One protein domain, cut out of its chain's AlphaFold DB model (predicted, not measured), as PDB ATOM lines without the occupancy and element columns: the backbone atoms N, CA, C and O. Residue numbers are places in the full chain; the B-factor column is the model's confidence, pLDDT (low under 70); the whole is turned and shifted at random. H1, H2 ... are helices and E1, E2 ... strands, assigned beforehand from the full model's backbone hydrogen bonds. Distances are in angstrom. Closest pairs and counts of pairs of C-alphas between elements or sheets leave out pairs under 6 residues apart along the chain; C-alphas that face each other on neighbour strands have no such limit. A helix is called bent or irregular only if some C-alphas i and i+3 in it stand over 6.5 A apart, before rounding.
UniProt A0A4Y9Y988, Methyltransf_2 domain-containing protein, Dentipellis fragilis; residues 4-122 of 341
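Overview. This is residues 4 to 122 of the 341 residues of the protein "Methyltransf_2 domain-containing protein" of Dentipellis fragilis (UniProt A0A4Y9Y988). A small hairpin of strands, E1 and E2, makes one end of a long, loose model with the long helix H3 in its middle. H7 crosses the first residues of H3 steeply, while short helices H4 and H5 and the loop 71 to 84 gather toward the other end. The 119 printed residues hold two antiparallel strands, E1 and E2, then seven helices, H1 to H7, and the class is mostly helix. The whole is loose, with a radius of gyration of the C-alphas of 17.4 A, and spans 53 by 32 by 26 A.

Along the chain. E1 is residues 8 to 12, from C-alpha 8 at (1.475, 21.478, 21.289), and E2 is 15 to 18. H3, residues 48 to 64, is 22.6 A long with a kink of 29 degrees near residue 55; it is neither bent nor irregular, but only just: C-alphas 57 and 60 are 6.4 A apart. H1 is 20 to 24, H2 31 to 36, H4 66 to 70, H5 85 to 89 and H6 96 to 100. H7, residues 106 to 120, is 21.6 A long and ends at C-alpha 120 (2.485, -3.427, 15.675).

Arrangement. In the hairpin, N 11 and O 15 are 2.8 A apart, within hydrogen-bond range. The closest C-alphas of E1 and H1 are Phe 8 and Ser 22, 5.8 A. H1 and H3 are close but not clearly touching: Val 24 and Val 48 have the closest C-alphas, 6.4 A. Residues 48 to 54 of H3 touch H7, opposite ways at a steep tilt of 67 degrees; the closest C-alphas, of Ala 50 and Leu 115, are 5.3 A apart. Residues 58 to 64 of H3 touch H5, closest at the C-alphas of Ser 62 and Phe 86, 4.5 A. H4 and H5 only just touch, with 3 pairs of C-alphas within 8 A, the closest those of Leu 66 and Ala 85, 5.3 A. H6 and H7 only just touch, and only at the corner, with 3 such pairs, the closest those of Phe 100 and Phe 109, 5.1 A. H2 touches no helix. Every O i to N i+4 pair is within hydrogen-bond range in H2, H4, H5, H6 and H7; H3 has 11 of 13, and H1 0 of 1, with 1 of 2 O i to N i+3 pairs.

Size, cuts and confidence. The C-alphas farthest apart, of Thr 12 and Pro 73, are 53.1 A apart. The printed part has no cut. The links from H2 to H3 and from H4 to H5 are long. The mean pLDDT of the printed part is 93.2, and no printed residue is under 70.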
ATOM      1  N   SER A   4      -1.774  24.948  16.459       94.00
ATOM      2  CA  SER A   4      -3.066  25.072  15.769       94.00
ATOM      3  C   SER A   4      -3.762  23.726  15.518       94.00
ATOM      4  O   SER A   4      -4.964  23.703  15.308       94.00
ATOM      5  N   ASN A   5      -3.015  22.616  15.546       91.75
ATOM      6  CA  ASN A   5      -3.531  21.246  15.434       91.75
ATOM      7  C   ASN A   5      -3.516  20.510  16.783       91.75
ATOM      8  O   ASN A   5      -3.544  19.283  16.825       91.75
ATOM      9  N   HIS A   6      -3.420  21.248  17.892       93.62
ATOM     10  CA  HIS A   6      -3.391  20.712  19.255       93.62
ATOM     11  C   HIS A   6      -2.236  19.742  19.553       93.62
ATOM     12  O   HIS A   6      -2.255  19.084  20.590       93.62
ATOM     13  N   ILE A   7      -1.206  19.662  18.705       93.56
ATOM     14  CA  ILE A   7      -0.032  18.814  18.960       93.56
ATOM     15  C   ILE A   7       0.781  19.403  20.116       93.56
ATOM     16  O   ILE A   7       1.178  18.673  21.011       93.56
ATOM     17  N   PHE A   8       0.946  20.726  20.145       95.62
ATOM     18  CA  PHE A   8       1.475  21.478  21.289       95.62
ATOM     19  C   PHE A   8       0.421  22.463  21.791       95.62
ATOM     20  O   PHE A   8      -0.592  22.690  21.125       95.62
ATOM     21  N   ARG A   9       0.654  23.079  22.951       96.00
ATOM     22  CA  ARG A   9      -0.154  24.207  23.427       96.00
ATOM     23  C   ARG A   9       0.724  25.442  23.567       96.00
ATOM     24  O   ARG A   9       1.700  25.404  24.304       96.00
ATOM     25  N   GLU A  10       0.354  26.522  22.891       96.50
ATOM     26  CA  GLU A  10       0.909  27.854  23.143       96.50
ATOM     27  C   GLU A  10       0.205  28.436  24.377       96.50
ATOM     28  O   GLU A  10      -1.021  28.554  24.399       96.50
ATOM     29  N   THR A  11       0.945  28.676  25.459       96.56
ATOM     30  CA  THR A  11       0.379  29.116  26.748       96.56
ATOM     31  C   THR A  11       0.373  30.630  26.897       96.56
ATOM     32  O   THR A  11      -0.536  31.177  27.514       96.56
ATOM     33  N   THR A  12       1.370  31.291  26.316       96.81
ATOM     34  CA  THR A  12       1.497  32.744  26.139       96.81
ATOM     35  C   THR A  12       2.222  32.976  24.807       96.81
ATOM     36  O   THR A  12       2.808  32.012  24.309       96.81
ATOM     37  N   PRO A  13       2.221  34.193  24.227       97.25
ATOM     38  CA  PRO A  13       2.960  34.456  22.990       97.25
ATOM     39  C   PRO A  13       4.400  33.931  23.070       97.25
ATOM     40  O   PRO A  13       5.092  34.206  24.052       97.25
ATOM     41  N   ASP A  14       4.797  33.124  22.083       95.12
ATOM     42  CA  ASP A  14       6.119  32.488  21.954       95.12
ATOM     43  C   ASP A  14       6.506  31.478  23.058       95.12
ATOM     44  O   ASP A  14       7.656  31.038  23.134       95.12
ATOM     45  N   VAL A  15       5.559  31.044  23.901       96.81
ATOM     46  CA  VAL A  15       5.793  30.036  24.950       96.81
ATOM     47  C   VAL A  15       4.905  28.821  24.725       96.81
ATOM     48  O   VAL A  15       3.676  28.906  24.752       96.81
ATOM     49  N   PHE A  16       5.538  27.660  24.567       95.69
ATOM     50  CA  PHE A  16       4.869  26.403  24.246       95.69
ATOM     51  C   PHE A  16       5.094  25.353  25.332       95.69
ATOM     52  O   PHE A  16       6.156  25.283  25.945       95.69
ATOM     53  N   THR A  17       4.100  24.492  25.532       95.00
ATOM     54  CA  THR A  17       4.196  23.330  26.416       95.00
ATOM     55  C   THR A  17       3.750  22.051  25.713       95.00
ATOM     56  O   THR A  17       2.936  22.072  24.777       95.00
ATOM     57  N   HIS A  18       4.295  20.930  26.182       93.69
ATOM     58  CA  HIS A  18       3.893  19.603  25.749       93.69
ATOM     59  C   HIS A  18       2.479  19.262  26.228       93.69
ATOM     60  O   HIS A  18       1.995  19.707  27.268       93.69
ATOM     61  N   ASN A  19       1.823  18.405  25.464       93.31
ATOM     62  CA  ASN A  19       0.606  17.705  25.837       93.31
ATOM     63  C   ASN A  19       0.690  16.228  25.399       93.31
ATOM     64  O   ASN A  19       1.697  15.788  24.838       93.31
ATOM     65  N   ARG A  20      -0.396  15.473  25.612       92.31
ATOM     66  CA  ARG A  20      -0.484  14.040  25.288       92.31
ATOM     67  C   ARG A  20      -0.190  13.699  23.818       92.31
ATOM     68  O   ARG A  20       0.291  12.607  23.543       92.31
ATOM     69  N   LEU A  21      -0.485  14.594  22.874       90.94
ATOM     70  CA  LEU A  21      -0.202  14.378  21.453       90.94
ATOM     71  C   LEU A  21       1.275  14.641  21.140       90.94
ATOM     72  O   LEU A  21       1.918  13.814  20.503       90.94
ATOM     73  N   SER A  22       1.863  15.732  21.641       91.69
ATOM     74  CA  SER A  22       3.311  15.938  21.471       91.69
ATOM     75  C   SER A  22       4.161  14.878  22.181       91.69
ATOM     76  O   SER A  22       5.265  14.591  21.731       91.69
ATOM     77  N   SER A  23       3.681  14.279  23.279       89.38
ATOM     78  CA  SER A  23       4.480  13.300  24.027       89.38
ATOM     79  C   SER A  23       4.678  11.992  23.265       89.38
ATOM     80  O   SER A  23       5.642  11.285  23.530       89.38
ATOM     81  N   VAL A  24       3.793  11.649  22.319       86.50
ATOM     82  CA  VAL A  24       3.946  10.423  21.513       86.50
ATOM     83  C   VAL A  24       4.920  10.586  20.342       86.50
ATOM     84  O   VAL A  24       5.393   9.589  19.802       86.50
ATOM     85  N   ILE A  25       5.235  11.826  19.952       87.62
ATOM     86  CA  ILE A  25       6.229  12.135  18.908       87.62
ATOM     87  C   ILE A  25       7.609  12.471  19.488       87.62
ATOM     88  O   ILE A  25       8.551  12.697  18.729       87.62
ATOM     89  N   ASP A  26       7.740  12.473  20.813       87.75
ATOM     90  CA  ASP A  26       9.015  12.531  21.516       87.75
ATOM     91  C   ASP A  26       9.573  11.110  21.708       87.75
ATOM     92  O   ASP A  26       8.831  10.141  21.879       87.75
ATOM     93  N   THR A  27      10.896  10.963  21.668       90.06
ATOM     94  CA  THR A  27      11.544   9.699  22.030       90.06
ATOM     95  C   THR A  27      11.591   9.494  23.538       90.06
ATOM     96  O   THR A  27      11.835   8.373  23.980       90.06
ATOM     97  N   GLY A  28      11.401  10.561  24.324       89.38
ATOM     98  CA  GLY A  28      11.520  10.540  25.781       89.38
ATOM     99  C   GLY A  28      12.953  10.297  26.264       89.38
ATOM    100  O   GLY A  28      13.184  10.108  27.459       89.38
ATOM    101  N   LYS A  29      13.931  10.278  25.349       92.06
ATOM    102  CA  LYS A  29      15.341  10.079  25.685       92.06
ATOM    103  C   LYS A  29      15.962  11.400  26.143       92.06
ATOM    104  O   LYS A  29      15.740  12.422  25.491       92.06
ATOM    105  N   PRO A  30      16.811  11.396  27.188       93.19
ATOM    106  CA  PRO A  30      17.575  12.579  27.555       93.19
ATOM    107  C   PRO A  30      18.417  13.080  26.379       93.19
ATOM    108  O   PRO A  30      19.034  12.283  25.666       93.19
ATOM    109  N   PHE A  31      18.496  14.401  26.212       92.75
ATOM    110  CA  PHE A  31      19.260  15.028  25.129       92.75
ATOM    111  C   PHE A  31      20.706  14.519  25.056       92.75
ATOM    112  O   PHE A  31      21.178  14.175  23.978       92.75
ATOM    113  N   GLU A  32      21.382  14.376  26.199       95.81
ATOM    114  CA  GLU A  32      22.766  13.884  26.252       95.81
ATOM    115  C   GLU A  32      22.923  12.437  25.757       95.81
ATOM    116  O   GLU A  32      23.986  12.073  25.258       95.81
ATOM    117  N   VAL A  33      21.877  11.608  25.851       93.19
ATOM    118  CA  VAL A  33      21.878  10.248  25.286       93.19
ATOM    119  C   VAL A  33      21.758  10.317  23.766       93.19
ATOM    120  O   VAL A  33      22.557   9.709  23.060       93.19
ATOM    121  N   VAL A  34      20.810  11.110  23.257       93.56
ATOM    122  CA  VAL A  34      20.598  11.288  21.809       93.56
ATOM    123  C   VAL A  34      21.800  11.962  21.147       93.56
ATOM    124  O   VAL A  34      22.166  11.611  20.035       93.56
ATOM    125  N   LYS A  35      22.452  12.906  21.827       94.94
ATOM    126  CA  LYS A  35      23.648  13.590  21.328       94.94
ATOM    127  C   LYS A  35      24.840  12.641  21.170       94.94
ATOM    128  O   LYS A  35      25.630  12.826  20.250       94.94
ATOM    129  N   LYS A  36      24.978  11.647  22.058       95.25
ATOM    130  CA  LYS A  36      26.061  10.647  22.017       95.25
ATOM    131  C   LYS A  36      25.849   9.582  20.939       95.25
ATOM    132  O   LYS A  36      26.822   9.191  20.307       95.25
ATOM    133  N   ASP A  37      24.610   9.138  20.728       93.31
ATOM    134  CA  ASP A  37      24.239   8.226  19.636       93.31
ATOM    135  C   ASP A  37      22.993   8.748  18.893       93.31
ATOM    136  O   ASP A  37      21.866   8.320  19.172       93.31
ATOM    137  N   PRO A  38      23.169   9.679  17.933       90.62
ATOM    138  CA  PRO A  38      22.052  10.208  17.155       90.62
ATOM    139  C   PRO A  38      21.355   9.140  16.306       90.62
ATOM    140  O   PRO A  38      20.142   9.212  16.105       90.62
ATOM    141  N   ALA A  39      22.095   8.134  15.829       88.06
ATOM    142  CA  ALA A  39      21.547   7.044  15.025       88.06
ATOM    143  C   ALA A  39      20.644   6.123  15.863       88.06
ATOM    144  O   ALA A  39      19.620   5.648  15.378       88.06
ATOM    145  N   GLY A  40      20.982   5.924  17.138       89.44
ATOM    146  CA  GLY A  40      20.179   5.190  18.116       89.44
ATOM    147  C   GLY A  40      19.047   5.993  18.753       89.44
ATOM    148  O   GLY A  40      18.442   5.555  19.735       89.44
ATOM    149  N   LYS A  41      18.705   7.179  18.227       91.69
ATOM    150  CA  LYS A  41      17.652   8.048  18.785       91.69
ATOM    151  C   LYS A  41      16.333   7.306  19.046       91.69
ATOM    152  O   LYS A  41      15.671   7.586  20.045       91.69
ATOM    153  N   HIS A  42      15.964   6.355  18.192       93.31
ATOM    154  CA  HIS A  42      14.670   5.673  18.254       93.31
ATOM    155  C   HIS A  42      14.668   4.354  19.038       93.31
ATOM    156  O   HIS A  42      13.589   3.866  19.364       93.31
ATOM    157  N   ASP A  43      15.818   3.781  19.397       89.81
ATOM    158  CA  ASP A  43      15.822   2.437  19.999       89.81
ATOM    159  C   ASP A  43      15.080   2.381  21.325       89.81
ATOM    160  O   ASP A  43      15.231   3.278  22.157       89.81
ATOM    161  N   GLY A  44      14.316   1.313  21.541       86.06
ATOM    162  CA  GLY A  44      13.549   1.128  22.773       86.06
ATOM    163  C   GLY A  44      12.441   2.167  22.984       86.06
ATOM    164  O   GLY A  44      11.900   2.259  24.081       86.06
ATOM    165  N   THR A  45      12.104   2.966  21.967       89.75
ATOM    166  CA  THR A  45      10.965   3.896  22.013       89.75
ATOM    167  C   THR A  45       9.686   3.212  21.528       89.75
ATOM    168  O   THR A  45       9.722   2.135  20.935       89.75
ATOM    169  N   MET A  46       8.527   3.856  21.711       85.56
ATOM    170  CA  MET A  46       7.254   3.305  21.222       85.56
ATOM    171  C   MET A  46       7.186   3.155  19.693       85.56
ATOM    172  O   MET A  46       6.332   2.420  19.208       85.56
ATOM    173  N   GLY A  47       8.056   3.838  18.942       90.56
ATOM    174  CA  GLY A  47       8.153   3.773  17.478       90.56
ATOM    175  C   GLY A  47       7.306   4.787  16.704       90.56
ATOM    176  O   GLY A  47       7.586   5.044  15.538       90.56
ATOM    177  N   VAL A  48       6.363   5.483  17.350       89.06
ATOM    178  CA  VAL A  48       5.592   6.572  16.712       89.06
ATOM    179  C   VAL A  48       6.505   7.711  16.236       89.06
ATOM    180  O   VAL A  48       6.360   8.200  15.121       89.06
ATOM    181  N   CYS A  49       7.511   8.096  17.028       90.88
ATOM    182  CA  CYS A  49       8.507   9.089  16.611       90.88
ATOM    183  C   CYS A  49       9.339   8.618  15.395       90.88
ATOM    184  O   CYS A  49       9.645   9.414  14.508       90.88
ATOM    185  N   ALA A  50       9.671   7.320  15.322       94.00
ATOM    186  CA  ALA A  50      10.356   6.738  14.164       94.00
ATOM    187  C   ALA A  50       9.480   6.818  12.903       94.00
ATOM    188  O   ALA A  50       9.972   7.190  11.838       94.00
ATOM    189  N   MET A  51       8.174   6.579  13.057       91.94
ATOM    190  CA  MET A  51       7.177   6.723  11.995       91.94
ATOM    191  C   MET A  51       7.074   8.135  11.452       91.94
ATOM    192  O   MET A  51       7.120   8.324  10.240       91.94
ATOM    193  N   VAL A  52       6.997   9.130  12.336       90.94
ATOM    194  CA  VAL A  52       7.016  10.534  11.917       90.94
ATOM    195  C   VAL A  52       8.283  10.820  11.111       90.94
ATOM    196  O   VAL A  52       8.187  11.411  10.037       90.94
ATOM    197  N   GLY A  53       9.446  10.351  11.576       92.31
ATOM    198  CA  GLY A  53      10.716  10.508  10.863       92.31
ATOM    199  C   GLY A  53      10.691   9.920   9.451       92.31
ATOM    200  O   GLY A  53      11.011  10.624   8.501       92.31
ATOM    201  N   GLN A  54      10.255   8.669   9.297       94.12
ATOM    202  CA  GLN A  54      10.213   7.998   7.993       94.12
ATOM    203  C   GLN A  54       9.192   8.620   7.031       94.12
ATOM    204  O   GLN A  54       9.467   8.805   5.845       94.12
ATOM    205  N   MET A  55       8.023   9.014   7.544       92.88
ATOM    206  CA  MET A  55       7.013   9.706   6.740       92.88
ATOM    207  C   MET A  55       7.530  11.036   6.199       92.88
ATOM    208  O   MET A  55       7.233  11.372   5.057       92.88
ATOM    209  N   HIS A  56       8.318  11.781   6.975       91.56
ATOM    210  CA  HIS A  56       8.857  13.068   6.531       91.56
ATOM    211  C   HIS A  56      10.088  12.910   5.637       91.56
ATOM    212  O   HIS A  56      10.186  13.574   4.607       91.56
ATOM    213  N   ASP A  57      11.024  12.041   6.016       93.75
ATOM    214  CA  ASP A  57      12.302  11.942   5.323       93.75
ATOM    215  C   ASP A  57      12.198  11.184   4.009       93.75
ATOM    216  O   ASP A  57      12.792  11.633   3.031       93.75
ATOM    217  N   GLU A  58      11.484  10.059   3.985       95.50
ATOM    218  CA  GLU A  58      11.324   9.223   2.796       95.50
ATOM    219  C   GLU A  58       9.961   9.441   2.139       95.50
ATOM    220  O   GLU A  58       9.896   9.656   0.929       95.50
ATOM    221  N   GLY A  59       8.877   9.458   2.919       96.31
ATOM    222  CA  GLY A  59       7.514   9.631   2.404       96.31
ATOM    223  C   GLY A  59       7.311  10.953   1.659       96.31
ATOM    224  O   GLY A  59       7.066  10.950   0.457       96.31
ATOM    225  N   LEU A  60       7.459  12.098   2.331       96.06
ATOM    226  CA  LEU A  60       7.177  13.405   1.721       96.06
ATOM    227  C   LEU A  60       8.107  13.744   0.548       96.06
ATOM    228  O   LEU A  60       7.657  14.366  -0.413       96.06
ATOM    229  N   LYS A  61       9.376  13.312   0.581       97.25
ATOM    230  CA  LYS A  61      10.298  13.491  -0.557       97.25
ATOM    231  C   LYS A  61       9.858  12.680  -1.773       97.25
ATOM    232  O   LYS A  61       9.875  13.202  -2.883       97.25
ATOM    233  N   SER A  62       9.408  11.444  -1.556       98.06
ATOM    234  CA  SER A  62       8.843  10.598  -2.616       98.06
ATOM    235  C   SER A  62       7.533  11.179  -3.148       98.06
ATOM    236  O   SER A  62       7.312  11.240  -4.353       98.06
ATOM    237  N   LEU A  63       6.682  11.691  -2.257       97.12
ATOM    238  CA  LEU A  63       5.413  12.309  -2.628       97.12
ATOM    239  C   LEU A  63       5.606  13.563  -3.495       97.12
ATOM    240  O   LEU A  63       4.829  13.788  -4.420       97.12
ATOM    241  N   ALA A  64       6.657  14.351  -3.242       97.62
ATOM    242  CA  ALA A  64       6.959  15.568  -4.000       97.62
ATOM    243  C   ALA A  64       7.198  15.316  -5.500       97.62
ATOM    244  O   ALA A  64       6.959  16.211  -6.307       97.62
ATOM    245  N   VAL A  65       7.625  14.107  -5.876       97.69
ATOM    246  CA  VAL A  65       7.857  13.708  -7.275       97.69
ATOM    247  C   VAL A  65       6.779  12.765  -7.815       97.69
ATOM    248  O   VAL A  65       6.886  12.303  -8.947       97.69
ATOM    249  N   LEU A  66       5.724  12.469  -7.042       97.06
ATOM    250  CA  LEU A  66       4.704  11.486  -7.421       97.06
ATOM    251  C   LEU A  66       4.057  11.817  -8.768       97.06
ATOM    252  O   LEU A  66       3.933  10.949  -9.623       97.06
ATOM    253  N   TRP A  67       3.680  13.075  -8.985       96.94
ATOM    254  CA  TRP A  67       3.059  13.491 -10.241       96.94
ATOM    255  C   TRP A  67       3.972  13.270 -11.455       96.94
ATOM    256  O   TRP A  67       3.507  12.784 -12.485       96.94
ATOM    257  N   ASP A  68       5.270  13.560 -11.321       97.19
ATOM    258  CA  ASP A  68       6.260  13.316 -12.372       97.19
ATOM    259  C   ASP A  68       6.559  11.825 -12.569       97.19
ATOM    260  O   ASP A  68       6.946  11.408 -13.659       97.19
ATOM    261  N   THR A  69       6.368  11.008 -11.535       97.31
ATOM    262  CA  THR A  69       6.423   9.546 -11.624       97.31
ATOM    263  C   THR A  69       5.219   8.988 -12.380       97.31
ATOM    264  O   THR A  69       5.408   8.203 -13.303       97.31
ATOM    265  N   LEU A  70       3.999   9.439 -12.071       96.62
ATOM    266  CA  LEU A  70       2.762   8.929 -12.684       96.62
ATOM    267  C   LEU A  70       2.634   9.248 -14.182       96.62
ATOM    268  O   LEU A  70       2.003   8.497 -14.917       96.62
ATOM    269  N   ARG A  71       3.222  10.354 -14.652       97.31
ATOM    270  CA  ARG A  71       3.239  10.734 -16.083       97.31
ATOM    271  C   ARG A  71       4.381  10.106 -16.883       97.31
ATOM    272  O   ARG A  71       4.462  10.308 -18.093       97.31
ATOM    273  N   ASP A  72       5.326   9.468 -16.204       97.62
ATOM    274  CA  ASP A  72       6.507   8.907 -16.840       97.62
ATOM    275  C   ASP A  72       6.114   7.661 -17.647       97.62
ATOM    276  O   ASP A  72       5.475   6.771 -17.084       97.62
ATOM    277  N   PRO A  73       6.495   7.543 -18.932       96.88
ATOM    278  CA  PRO A  73       6.115   6.392 -19.750       96.88
ATOM    279  C   PRO A  73       6.601   5.045 -19.207       96.88
ATOM    280  O   PRO A  73       5.992   4.020 -19.498       96.88
ATOM    281  N   LYS A  74       7.705   5.040 -18.450       95.44
ATOM    282  CA  LYS A  74       8.259   3.840 -17.831       95.44
ATOM    283  C   LYS A  74       7.632   3.596 -16.455       95.44
ATOM    284  O   LYS A  74       7.191   2.487 -16.187       95.44
ATOM    285  N   PHE A  75       7.579   4.613 -15.592       96.62
ATOM    286  CA  PHE A  75       7.179   4.418 -14.189       96.62
ATOM    287  C   PHE A  75       5.657   4.458 -13.979       96.62
ATOM    288  O   PHE A  75       5.155   3.789 -13.084       96.62
ATOM    289  N   GLY A  76       4.903   5.207 -14.788       94.62
ATOM    290  CA  GLY A  76       3.503   5.551 -14.499       94.62
ATOM    291  C   GLY A  76       2.529   4.372 -14.407       94.62
ATOM    292  O   GLY A  76       1.490   4.479 -13.758       94.62
ATOM    293  N   HIS A  77       2.873   3.240 -15.024       94.50
ATOM    294  CA  HIS A  77       2.106   1.990 -14.964       94.50
ATOM    295  C   HIS A  77       2.952   0.799 -14.501       94.50
ATOM    296  O   HIS A  77       2.548  -0.352 -14.687       94.50
ATOM    297  N   SER A  78       4.135   1.063 -13.943       97.00
ATOM    298  CA  SER A  78       5.012  -0.003 -13.484       97.00
ATOM    299  C   SER A  78       4.441  -0.678 -12.240       97.00
ATOM    300  O   SER A  78       3.842  -0.044 -11.373       97.00
ATOM    301  N   GLN A  79       4.635  -1.991 -12.162       97.25
ATOM    302  CA  GLN A  79       4.376  -2.784 -10.962       97.25
ATOM    303  C   GLN A  79       5.676  -3.209 -10.272       97.25
ATOM    304  O   GLN A  79       5.616  -3.938  -9.280       97.25
ATOM    305  N   GLU A  80       6.825  -2.763 -10.790       97.69
ATOM    306  CA  GLU A  80       8.148  -3.054 -10.249       97.69
ATOM    307  C   GLU A  80       8.402  -2.214  -8.982       97.69
ATOM    308  O   GLU A  80       8.125  -1.008  -8.967       97.69
ATOM    309  N   PRO A  81       8.954  -2.804  -7.909       96.75
ATOM    310  CA  PRO A  81       9.131  -2.132  -6.621       96.75
ATOM    311  C   PRO A  81      10.235  -1.068  -6.639       96.75
ATOM    312  O   PRO A  81      10.261  -0.185  -5.786       96.75
ATOM    313  N   ASN A  82      11.156  -1.133  -7.603       96.94
ATOM    314  CA  ASN A  82      12.207  -0.138  -7.820       96.94
ATOM    315  C   ASN A  82      11.835   0.908  -8.888       96.94
ATOM    316  O   ASN A  82      12.661   1.750  -9.240       96.94
ATOM    317  N   GLU A  83      10.597   0.906  -9.381       97.06
ATOM    318  CA  GLU A  83      10.082   1.881 -10.352       97.06
ATOM    319  C   GLU A  83       8.936   2.701  -9.743       97.06
ATOM    320  O   GLU A  83       7.894   2.927 -10.358       97.06
ATOM    321  N   ALA A  84       9.133   3.144  -8.501       97.38
ATOM    322  CA  ALA A  84       8.186   3.939  -7.728       97.38
ATOM    323  C   ALA A  84       8.678   5.384  -7.533       97.38
ATOM    324  O   ALA A  84       9.800   5.753  -7.889       97.38
ATOM    325  N   ALA A  85       7.845   6.235  -6.930       98.00
ATOM    326  CA  ALA A  85       8.212   7.631  -6.689       98.00
ATOM    327  C   ALA A  85       9.434   7.763  -5.761       98.00
ATOM    328  O   ALA A  85      10.246   8.675  -5.923       98.00
ATOM    329  N   PHE A  86       9.601   6.818  -4.838       98.25
ATOM    330  CA  PHE A  86      10.762   6.717  -3.966       98.25
ATOM    331  C   PHE A  86      12.072   6.546  -4.731       98.25
ATOM    332  O   PHE A  86      13.009   7.312  -4.502       98.25
ATOM    333  N   SER A  87      12.149   5.598  -5.667       97.25
ATOM    334  CA  SER A  87      13.394   5.347  -6.395       97.25
ATOM    335  C   SER A  87      13.803   6.552  -7.247       97.25
ATOM    336  O   SER A  87      14.988   6.890  -7.313       97.25
ATOM    337  N   LYS A  88      12.823   7.298  -7.775       96.25
ATOM    338  CA  LYS A  88      13.026   8.612  -8.410       96.25
ATOM    339  C   LYS A  88      13.548   9.669  -7.431       96.25
ATOM    340  O   LYS A  88      14.552  10.317  -7.715       96.25
ATOM    341  N   ALA A  89      12.898   9.840  -6.279       97.69
ATOM    342  CA  ALA A  89      13.263  10.860  -5.290       97.69
ATOM    343  C   ALA A  89      14.658  10.648  -4.688       97.69
ATOM    344  O   ALA A  89      15.357  11.613  -4.379       97.69
ATOM    345  N   PHE A  90      15.062   9.389  -4.529       96.94
ATOM    346  CA  PHE A  90      16.349   9.006  -3.955       96.94
ATOM    347  C   PHE A  90      17.397   8.619  -5.003       96.94
ATOM    348  O   PHE A  90      18.500   8.227  -4.626       96.94
ATOM    349  N   ASN A  91      17.073   8.766  -6.294       96.12
ATOM    350  CA  ASN A  91      17.941   8.450  -7.427       96.12
ATOM    351  C   ASN A  91      18.630   7.081  -7.271       96.12
ATOM    352  O   ASN A  91      19.857   6.974  -7.260       96.12
ATOM    353  N   THR A  92      17.823   6.038  -7.087       96.50
ATOM    354  CA  THR A  92      18.284   4.666  -6.855       96.50
ATOM    355  C   THR A  92      17.585   3.686  -7.793       96.50
ATOM    356  O   THR A  92      16.483   3.941  -8.262       96.50
ATOM    357  N   ASP A  93      18.236   2.561  -8.073       96.06
ATOM    358  CA  ASP A  93      17.696   1.425  -8.825       96.06
ATOM    359  C   ASP A  93      17.201   0.290  -7.907       96.06
ATOM    360  O   ASP A  93      16.824  -0.777  -8.393       96.06
ATOM    361  N   LYS A  94      17.245   0.493  -6.585       96.88
ATOM    362  CA  LYS A  94      16.839  -0.477  -5.561       96.88
ATOM    363  C   LYS A  94      15.383  -0.278  -5.152       96.88
ATOM    364  O   LYS A  94      14.861   0.837  -5.210       96.88
ATOM    365  N   SER A  95      14.744  -1.356  -4.702       95.44
ATOM    366  CA  SER A  95      13.461  -1.260  -4.000       95.44
ATOM    367  C   SER A  95      13.623  -0.550  -2.651       95.44
ATOM    368  O   SER A  95      14.734  -0.399  -2.133       95.44
ATOM    369  N   PHE A  96      12.505  -0.127  -2.058       95.44
ATOM    370  CA  PHE A  96      12.484   0.594  -0.783       95.44
ATOM    371  C   PHE A  96      13.249  -0.141   0.327       95.44
ATOM    372  O   PHE A  96      14.100   0.435   1.011       95.44
ATOM    373  N   PHE A  97      12.989  -1.439   0.469       93.44
ATOM    374  CA  PHE A  97      13.586  -2.260   1.515       93.44
ATOM    375  C   PHE A  97      15.056  -2.608   1.267       93.44
ATOM    376  O   PHE A  97      15.824  -2.663   2.230       93.44
ATOM    377  N   GLU A  98      15.464  -2.830   0.016       94.44
ATOM    378  CA  GLU A  98      16.875  -3.041  -0.347       94.44
ATOM    379  C   GLU A  98      17.692  -1.762  -0.153       94.44
ATOM    380  O   GLU A  98      18.840  -1.806   0.285       94.44
ATOM    381  N   TRP A  99      17.101  -0.599  -0.446       96.06
ATOM    382  CA  TRP A  99      17.778   0.682  -0.286       96.06
ATOM    383  C   TRP A  99      18.172   0.945   1.170       96.06
ATOM    384  O   TRP A  99      19.281   1.420   1.421       96.06
ATOM    385  N   PHE A 100      17.328   0.597   2.148       93.88
ATOM    386  CA  PHE A 100      17.692   0.728   3.565       93.88
ATOM    387  C   PHE A 100      18.877  -0.148   3.979       93.88
ATOM    388  O   PHE A 100      19.577   0.206   4.923       93.88
ATOM    389  N   GLU A 101      19.116  -1.262   3.288       92.50
ATOM    390  CA  GLU A 101      20.218  -2.184   3.583       92.50
ATOM    391  C   GLU A 101      21.552  -1.737   2.962       92.50
ATOM    392  O   GLU A 101      22.595  -2.327   3.247       92.50
ATOM    393  N   LEU A 102      21.548  -0.688   2.131       94.12
ATOM    394  CA  LEU A 102      22.770  -0.143   1.547       94.12
ATOM    395  C   LEU A 102      23.666   0.531   2.606       94.12
ATOM    396  O   LEU A 102      23.161   1.174   3.533       94.12
ATOM    397  N   PRO A 103      25.002   0.485   2.429       93.62
ATOM    398  CA  PRO A 103      25.931   1.244   3.263       93.62
ATOM    399  C   PRO A 103      25.584   2.740   3.307       93.62
ATOM    400  O   PRO A 103      25.299   3.353   2.276       93.62
ATOM    401  N   GLY A 104      25.627   3.338   4.498       91.56
ATOM    402  CA  GLY A 104      25.250   4.735   4.749       91.56
ATOM    403  C   GLY A 104      23.785   4.943   5.160       91.56
ATOM    404  O   GLY A 104      23.419   6.041   5.599       91.56
ATOM    405  N   ASN A 105      22.940   3.910   5.063       93.44
ATOM    406  CA  ASN A 105      21.541   3.945   5.502       93.44
ATOM    407  C   ASN A 105      21.299   3.274   6.860       93.44
ATOM    408  O   ASN A 105      20.148   3.129   7.269       93.44
ATOM    409  N   GLU A 106      22.343   2.951   7.624       90.75
ATOM    410  CA  GLU A 106      22.252   2.178   8.868       90.75
ATOM    411  C   GLU A 106      21.295   2.823   9.884       90.75
ATOM    412  O   GLU A 106      20.474   2.147  10.503       90.75
ATOM    413  N   HIS A 107      21.340   4.154  10.020       91.56
ATOM    414  CA  HIS A 107      20.431   4.889  10.908       91.56
ATOM    415  C   HIS A 107      18.965   4.809  10.452       91.56
ATOM    416  O   HIS A 107      18.058   4.775  11.286       91.56
ATOM    417  N   ARG A 108      18.719   4.760   9.137       93.44
ATOM    418  CA  ARG A 108      17.375   4.631   8.566       93.44
ATOM    419  C   ARG A 108      16.850   3.212   8.687       93.44
ATOM    420  O   ARG A 108      15.694   3.040   9.060       93.44
ATOM    421  N   PHE A 109      17.697   2.214   8.444       91.38
ATOM    422  CA  PHE A 109      17.368   0.812   8.681       91.38
ATOM    423  C   PHE A 109      16.973   0.597  10.146       91.38
ATOM    424  O   PHE A 109      15.872   0.133  10.432       91.38
ATOM    425  N   ARG A 110      17.803   1.076  11.084       90.38
ATOM    426  CA  ARG A 110      17.529   1.025  12.529       90.38
ATOM    427  C   ARG A 110      16.211   1.719  12.892       90.38
ATOM    428  O   ARG A 110      15.404   1.156  13.630       90.38
ATOM    429  N   ARG A 111      15.947   2.912  12.339       93.25
ATOM    430  CA  ARG A 111      14.670   3.630  12.516       93.25
ATOM    431  C   ARG A 111      13.479   2.824  11.988       93.25
ATOM    432  O   ARG A 111      12.464   2.749  12.676       93.25
ATOM    433  N   THR A 112      13.609   2.231  10.805       91.44
ATOM    434  CA  THR A 112      12.547   1.454  10.147       91.44
ATOM    435  C   THR A 112      12.184   0.225  10.974       91.44
ATOM    436  O   THR A 112      11.004  -0.005  11.231       91.44
ATOM    437  N   SER A 113      13.172  -0.499  11.508       87.00
ATOM    438  CA  SER A 113      12.931  -1.642  12.401       87.00
ATOM    439  C   SER A 113      12.137  -1.245  13.652       87.00
ATOM    440  O   SER A 113      11.176  -1.920  14.022       87.00
ATOM    441  N   VAL A 114      12.476  -0.108  14.275       90.81
ATOM    442  CA  VAL A 114      11.721   0.426  15.423       90.81
ATOM    443  C   VAL A 114      10.304   0.851  15.021       90.81
ATOM    444  O   VAL A 114       9.364   0.669  15.798       90.81
ATOM    445  N   LEU A 115      10.128   1.424  13.827       90.94
ATOM    446  CA  LEU A 115       8.810   1.761  13.293       90.94
ATOM    447  C   LEU A 115       7.946   0.506  13.113       90.94
ATOM    448  O   LEU A 115       6.804   0.530  13.562       90.94
ATOM    449  N   MET A 116       8.452  -0.567  12.503       87.56
ATOM    450  CA  MET A 116       7.649  -1.770  12.220       87.56
ATOM    451  C   MET A 116       7.179  -2.462  13.508       87.56
ATOM    452  O   MET A 116       6.034  -2.900  13.646       87.56
ATOM    453  N   ASP A 117       8.044  -2.482  14.515       83.94
ATOM    454  CA  ASP A 117       7.687  -2.936  15.854       83.94
ATOM    455  C   ASP A 117       6.694  -1.966  16.547       83.94
ATOM    456  O   ASP A 117       5.717  -2.377  17.179       83.94
ATOM    457  N   GLY A 118       6.872  -0.656  16.364       84.69
ATOM    458  CA  GLY A 118       5.985   0.378  16.901       84.69
ATOM    459  C   GLY A 118       4.577   0.395  16.307       84.69
ATOM    460  O   GLY A 118       3.604   0.546  17.046       84.69
ATOM    461  N   THR A 119       4.437   0.200  14.998       81.50
ATOM    462  CA  THR A 119       3.132   0.100  14.320       81.50
ATOM    463  C   THR A 119       2.371  -1.143  14.770       81.50
ATOM    464  O   THR A 119       1.153  -1.095  14.949       81.50
ATOM    465  N   SER A 120       3.082  -2.230  15.078       78.94
ATOM    466  CA  SER A 120       2.485  -3.427  15.675       78.94
ATOM    467  C   SER A 120       1.843  -3.129  17.039       78.94
ATOM    468  O   SER A 120       0.738  -3.605  17.304       78.94
ATOM    469  N   ARG A 121       2.447  -2.248  17.853       80.62
ATOM    470  CA  ARG A 121       1.891  -1.773  19.139       80.62
ATOM    471  C   ARG A 121       0.721  -0.794  19.028       80.62
ATOM    472  O   ARG A 121       0.065  -0.540  20.036       80.62
ATOM    473  N   LEU A 122       0.439  -0.241  17.846       81.06
ATOM    474  CA  LEU A 122      -0.770   0.570  17.639       81.06
ATOM    475  C   LEU A 122      -2.040  -0.288  17.684       81.06
ATOM    476  O   LEU A 122      -3.134   0.236  17.885       81.06
TER     477      LEU A 122